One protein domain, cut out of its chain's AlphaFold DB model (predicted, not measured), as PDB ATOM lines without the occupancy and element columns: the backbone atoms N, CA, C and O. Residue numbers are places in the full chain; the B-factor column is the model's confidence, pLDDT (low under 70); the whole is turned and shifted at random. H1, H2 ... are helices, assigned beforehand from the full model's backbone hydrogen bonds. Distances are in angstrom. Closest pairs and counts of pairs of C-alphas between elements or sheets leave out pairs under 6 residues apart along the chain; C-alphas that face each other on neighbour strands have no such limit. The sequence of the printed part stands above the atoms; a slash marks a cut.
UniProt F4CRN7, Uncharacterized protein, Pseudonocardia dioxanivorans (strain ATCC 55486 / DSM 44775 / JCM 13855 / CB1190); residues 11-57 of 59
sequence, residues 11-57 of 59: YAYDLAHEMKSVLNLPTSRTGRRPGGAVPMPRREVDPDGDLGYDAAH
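Overview. This is residues 11 to 57 of the 59 residues of an uncharacterized protein of Pseudonocardia dioxanivorans (strain ATCC 55486 / DSM 44775 / JCM 13855 / CB1190) (UniProt F4CRN7). Little regular structure: a helix, H1, and a one-turn helix, H2, stand at the two ends of a long open arch of chain, residues 23 to 52, which bows out between them and has no named element. The middle of the arch is empty, and residues 11 to 57 stand free. The printed part has 47 residues with two named helices, H1 then H2, and no named strand; the class is all helix, with 17 residues in named elements. It is extended, with a radius of gyration of the C-alphas of 18.4 A and spans of 40 by 32 by 19 A.

Along the chain. H1, residues 11 to 22, begins at C-alpha 11 (97.230, -60.511, 34.172) and is 16.4 A long. H2, residues 53 to 57, ends at C-alpha 57 (70.697, -37.450, 16.574).

Arrangement. H1 and H2 are apart. In H1 and H2 every O i to N i+4 pair is within hydrogen-bond range.

Size, cuts and confidence. The two C-alphas farthest apart, of Arg 32 and His 57, are 44.7 A apart. The link from H1 to H2 is long, with 30 residues. The printed part has no cut. Its mean pLDDT is 70.3; residues 21 to 45 are under 70.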
ATOM      1  N   TYR A  11      97.625 -61.928  34.134       78.50
ATOM      2  CA  TYR A  11      97.230 -60.511  34.172       78.50
ATOM      3  C   TYR A  11      95.721 -60.292  33.978       78.50
ATOM      4  O   TYR A  11      95.091 -59.514  34.692       78.50
ATOM      5  N   ALA A  12      95.108 -60.998  33.021       78.94
ATOM      6  CA  ALA A  12      93.670 -60.893  32.779       78.94
ATOM      7  C   ALA A  12      92.832 -61.447  33.947       78.94
ATOM      8  O   ALA A  12      91.753 -60.926  34.236       78.94
ATOM      9  N   TYR A  13      93.314 -62.501  34.609       81.06
ATOM     10  CA  TYR A  13      92.679 -63.091  35.784       81.06
ATOM     11  C   TYR A  13      92.836 -62.185  37.008       81.06
ATOM     12  O   TYR A  13      91.840 -61.917  37.683       81.06
ATOM     13  N   ASP A  14      94.038 -61.664  37.245       84.94
ATOM     14  CA  ASP A  14      94.345 -60.751  38.346       84.94
ATOM     15  C   ASP A  14      93.548 -59.453  38.217       84.94
ATOM     16  O   ASP A  14      92.846 -59.064  39.151       84.94
ATOM     17  N   LEU A  15      93.503 -58.863  37.018       84.56
ATOM     18  CA  LEU A  15      92.692 -57.678  36.735       84.56
ATOM     19  C   LEU A  15      91.196 -57.935  36.972       84.56
ATOM     20  O   LEU A  15      90.500 -57.115  37.576       84.56
ATOM     21  N   ALA A  16      90.679 -59.081  36.522       83.75
ATOM     22  CA  ALA A  16      89.288 -59.451  36.773       83.75
ATOM     23  C   ALA A  16      89.014 -59.654  38.273       83.75
ATOM     24  O   ALA A  16      87.936 -59.300  38.762       83.75
ATOM     25  N   HIS A  17      89.977 -60.213  39.008       80.88
ATOM     26  CA  HIS A  17      89.882 -60.434  40.446       80.88
ATOM     27  C   HIS A  17      89.878 -59.114  41.230       80.88
ATOM     28  O   HIS A  17      89.021 -58.919  42.098       80.88
ATOM     29  N   GLU A  18      90.766 -58.185  40.883       80.62
ATOM     30  CA  GLU A  18      90.827 -56.841  41.459       80.62
ATOM     31  C   GLU A  18      89.524 -56.071  41.215       80.62
ATOM     32  O   GLU A  18      88.876 -55.628  42.165       80.62
ATOM     33  N   MET A  19      89.057 -55.993  39.965       80.69
ATOM     34  CA  MET A  19      87.831 -55.258  39.615       80.69
ATOM     35  C   MET A  19      86.588 -55.825  40.302       80.69
ATOM     36  O   MET A  19      85.716 -55.078  40.753       80.69
ATOM     37  N   LYS A  20      86.514 -57.150  40.441       72.94
ATOM     38  CA  LYS A  20      85.434 -57.813  41.172       72.94
ATOM     39  C   LYS A  20      85.382 -57.379  42.639       72.94
ATOM     40  O   LYS A  20      84.284 -57.222  43.175       72.94
ATOM     41  N   SER A  21      86.543 -57.191  43.271       68.25
ATOM     42  CA  SER A  21      86.633 -56.709  44.653       68.25
ATOM     43  C   SER A  21      86.212 -55.240  44.788       68.25
ATOM     44  O   SER A  21      85.484 -54.905  45.719       68.25
ATOM     45  N   VAL A  22      86.577 -54.390  43.821       69.75
ATOM     46  CA  VAL A  22      86.261 -52.949  43.820       69.75
ATOM     47  C   VAL A  22      84.774 -52.695  43.582       69.75
ATOM     48  O   VAL A  22      84.166 -51.871  44.262       69.75
ATOM     49  N   LEU A  23      84.159 -53.414  42.643       69.94
ATOM     50  CA  LEU A  23      82.752 -53.211  42.297       69.94
ATOM     51  C   LEU A  23      81.773 -53.933  43.249       69.94
ATOM     52  O   LEU A  23      80.565 -53.887  43.020       69.94
ATOM     53  N   ASN A  24      82.269 -54.609  44.295       66.88
ATOM     54  CA  ASN A  24      81.469 -55.414  45.227       66.88
ATOM     55  C   ASN A  24      80.468 -56.333  44.495       66.88
ATOM     56  O   ASN A  24      79.307 -56.472  44.891       66.88
ATOM     57  N   LEU A  25      80.902 -56.912  43.365       64.19
ATOM     58  CA  LEU A  25      80.019 -57.714  42.525       64.19
ATOM     59  C   LEU A  25      79.588 -58.946  43.326       64.19
ATOM     60  O   LEU A  25      80.459 -59.684  43.806       64.19
ATOM     61  N   PRO A  26      78.276 -59.223  43.454       62.44
ATOM     62  CA  PRO A  26      77.834 -60.433  44.116       62.44
ATOM     63  C   PRO A  26      78.445 -61.612  43.368       62.44
ATOM     64  O   PRO A  26      78.178 -61.821  42.182       62.44
ATOM     65  N   THR A  27      79.313 -62.370  44.046       63.09
ATOM     66  CA  THR A  27      79.896 -63.561  43.443       63.09
ATOM     67  C   THR A  27      78.743 -64.530  43.216       63.09
ATOM     68  O   THR A  27      78.247 -65.180  44.138       63.09
ATOM     69  N   SER A  28      78.264 -64.596  41.977       62.06
ATOM     70  CA  SER A  28      77.351 -65.650  41.577       62.06
ATOM     71  C   SER A  28      78.169 -66.932  41.623       62.06
ATOM     72  O   SER A  28      78.910 -67.263  40.699       62.06
ATOM     73  N   ARG A  29      78.121 -67.625  42.765       60.03
ATOM     74  CA  ARG A  29      78.505 -69.029  42.829       60.03
ATOM     75  C   ARG A  29      77.485 -69.739  41.958       60.03
ATOM     76  O   ARG A  29      76.419 -70.119  42.438       60.03
ATOM     77  N   THR A  30      77.800 -69.876  40.674       57.12
ATOM     78  CA  THR A  30      77.062 -70.721  39.740       57.12
ATOM     79  C   THR A  30      77.284 -72.171  40.161       57.12
ATOM     80  O   THR A  30      78.017 -72.933  39.540       57.12
ATOM     81  N   GLY A  31      76.668 -72.556  41.276       56.69
ATOM     82  CA  GLY A  31      76.401 -73.940  41.597       56.69
ATOM     83  C   GLY A  31      75.414 -74.430  40.554       56.69
ATOM     84  O   GLY A  31      74.232 -74.118  40.641       56.69
ATOM     85  N   ARG A  32      75.949 -75.092  39.524       56.84
ATOM     86  CA  ARG A  32      75.294 -76.063  38.637       56.84
ATOM     87  C   ARG A  32      73.759 -76.047  38.728       56.84
ATOM     88  O   ARG A  32      73.163 -76.942  39.321       56.84
ATOM     89  N   ARG A  33      73.113 -75.043  38.128       57.66
ATOM     90  CA  ARG A  33      71.682 -75.132  37.821       57.66
ATOM     91  C   ARG A  33      71.563 -75.927  36.520       57.66
ATOM     92  O   ARG A  33      72.170 -75.512  35.532       57.66
ATOM     93  N   PRO A  34      70.876 -77.084  36.503       52.62
ATOM     94  CA  PRO A  34      70.613 -77.779  35.253       52.62
ATOM     95  C   PRO A  34      69.718 -76.876  34.396       52.62
ATOM     96  O   PRO A  34      68.935 -76.096  34.934       52.62
ATOM     97  N   GLY A  35      69.910 -76.945  33.079       57.72
ATOM     98  CA  GLY A  35      69.352 -76.042  32.074       57.72
ATOM     99  C   GLY A  35      67.964 -75.477  32.380       57.72
ATOM    100  O   GLY A  35      66.995 -76.205  32.567       57.72
ATOM    101  N   GLY A  36      67.881 -74.154  32.350       50.31
ATOM    102  CA  GLY A  36      66.638 -73.407  32.276       50.31
ATOM    103  C   GLY A  36      66.923 -72.166  31.455       50.31
ATOM    104  O   GLY A  36      67.507 -71.216  31.968       50.31
ATOM    105  N   ALA A  37      66.604 -72.226  30.163       58.09
ATOM    106  CA  ALA A  37      66.677 -71.091  29.261       58.09
ATOM    107  C   ALA A  37      65.942 -69.905  29.896       58.09
ATOM    108  O   ALA A  37      64.739 -69.976  30.142       58.09
ATOM    109  N   VAL A  38      66.670 -68.829  30.186       62.34
ATOM    110  CA  VAL A  38      66.034 -67.547  30.481       62.34
ATOM    111  C   VAL A  38      65.444 -67.086  29.147       62.34
ATOM    112  O   VAL A  38      66.210 -66.980  28.184       62.34
ATOM    113  N   PRO A  39      64.125 -66.865  29.020       58.44
ATOM    114  CA  PRO A  39      63.583 -66.302  27.799       58.44
ATOM    115  C   PRO A  39      64.087 -64.862  27.708       58.44
ATOM    116  O   PRO A  39      63.555 -63.958  28.347       58.44
ATOM    117  N   MET A  40      65.164 -64.657  26.949       63.00
ATOM    118  CA  MET A  40      65.516 -63.332  26.459       63.00
ATOM    119  C   MET A  40      64.334 -62.876  25.600       63.00
ATOM    120  O   MET A  40      63.970 -63.608  24.670       63.00
ATOM    121  N   PRO A  41      63.690 -61.732  25.905       62.06
ATOM    122  CA  PRO A  41      62.712 -61.175  24.989       62.06
ATOM    123  C   PRO A  41      63.400 -61.054  23.634       62.06
ATOM    124  O   PRO A  41      64.540 -60.590  23.551       62.06
ATOM    125  N   ARG A  42      62.751 -61.573  22.586       63.09
ATOM    126  CA  ARG A  42      63.250 -61.447  21.218       63.09
ATOM    127  C   ARG A  42      63.374 -59.955  20.959       63.09
ATOM    128  O   ARG A  42      62.361 -59.285  20.806       63.09
ATOM    129  N   ARG A  43      64.604 -59.443  21.004       63.00
ATOM    130  CA  ARG A  43      64.908 -58.085  20.579       63.00
ATOM    131  C   ARG A  43      64.444 -58.036  19.133       63.00
ATOM    132  O   ARG A  43      64.934 -58.827  18.326       63.00
ATOM    133  N   GLU A  44      63.410 -57.244  18.868       64.75
ATOM    134  CA  GLU A  44      62.954 -56.995  17.508       64.75
ATOM    135  C   GLU A  44      64.198 -56.551  16.743       64.75
ATOM    136  O   GLU A  44      64.891 -55.621  17.160       64.75
ATOM    137  N   VAL A  45      64.597 -57.364  15.760       66.81
ATOM    138  CA  VAL A  45      65.774 -57.074  14.950       66.81
ATOM    139  C   VAL A  45      65.375 -55.865  14.138       66.81
ATOM    140  O   VAL A  45      64.546 -55.978  13.238       66.81
ATOM    141  N   ASP A  46      65.900 -54.720  14.546       74.81
ATOM    142  CA  ASP A  46      65.685 -53.471  13.854       74.81
ATOM    143  C   ASP A  46      66.176 -53.630  12.404       74.81
ATOM    144  O   ASP A  46      67.338 -54.005  12.213       74.81
ATOM    145  N   PRO A  47      65.301 -53.459  11.397       72.81
ATOM    146  CA  PRO A  47      65.653 -53.680   9.996       72.81
ATOM    147  C   PRO A  47      66.808 -52.791   9.531       72.81
ATOM    148  O   PRO A  47      67.601 -53.233   8.699       72.81
ATOM    149  N   ASP A  48      66.919 -51.593  10.100       80.12
ATOM    150  CA  ASP A  48      67.954 -50.621   9.754       80.12
ATOM    151  C   ASP A  48      69.228 -50.827  10.603       80.12
ATOM    152  O   ASP A  48      70.321 -50.399  10.230       80.12
ATOM    153  N   GLY A  49      69.115 -51.585  11.699       82.88
ATOM    154  CA  GLY A  49      70.207 -51.983  12.589       82.88
ATOM    155  C   GLY A  49      70.807 -50.836  13.401       82.88
ATOM    156  O   GLY A  49      71.783 -51.052  14.127       82.88
ATOM    157  N   ASP A  50      70.240 -49.640  13.288       83.44
ATOM    158  CA  ASP A  50      70.693 -48.427  13.952       83.44
ATOM    159  C   ASP A  50      70.041 -48.264  15.335       83.44
ATOM    160  O   ASP A  50      70.491 -47.463  16.150       83.44
ATOM    161  N   LEU A  51      69.024 -49.070  15.650       81.44
ATOM    162  CA  LEU A  51      68.268 -49.048  16.898       81.44
ATOM    163  C   LEU A  51      67.704 -47.651  17.220       81.44
ATOM    164  O   LEU A  51      67.607 -47.287  18.398       81.44
ATOM    165  N   GLY A  52      67.336 -46.879  16.194       79.75
ATOM    166  CA  GLY A  52      66.838 -45.510  16.336       79.75
ATOM    167  C   GLY A  52      67.934 -44.479  16.618       79.75
ATOM    168  O   GLY A  52      67.651 -43.434  17.211       79.75
ATOM    169  N   TYR A  53      69.181 -44.771  16.237       82.81
ATOM    170  CA  TYR A  53      70.303 -43.844  16.366       82.81
ATOM    171  C   TYR A  53      70.064 -42.571  15.557       82.81
ATOM    172  O   TYR A  53      70.284 -41.482  16.090       82.81
ATOM    173  N   ASP A  54      69.550 -42.685  14.333       81.44
ATOM    174  CA  ASP A  54      69.296 -41.529  13.472       81.44
ATOM    175  C   ASP A  54      68.240 -40.602  14.089       81.44
ATOM    176  O   ASP A  54      68.460 -39.400  14.227       81.44
ATOM    177  N   ALA A  55      67.146 -41.176  14.602       77.50
ATOM    178  CA  ALA A  55      66.077 -40.429  15.269       77.50
ATOM    179  C   ALA A  55      66.533 -39.723  16.560       77.50
ATOM    180  O   ALA A  55      65.945 -38.720  16.965       77.50
ATOM    181  N   ALA A  56      67.566 -40.239  17.231       80.06
ATOM    182  CA  ALA A  56      68.113 -39.635  18.444       80.06
ATOM    183  C   ALA A  56      69.105 -38.491  18.165       80.06
ATOM    184  O   ALA A  56      69.376 -37.696  19.068       80.06
ATOM    185  N   HIS A  57      69.655 -38.413  16.951       82.25
ATOM    186  CA  HIS A  57      70.697 -37.450  16.574       82.25
ATOM    187  C   HIS A  57      70.256 -36.480  15.468       82.25
ATOM    188  O   HIS A  57      71.062 -35.668  15.016       82.25
TER     189      HIS A  57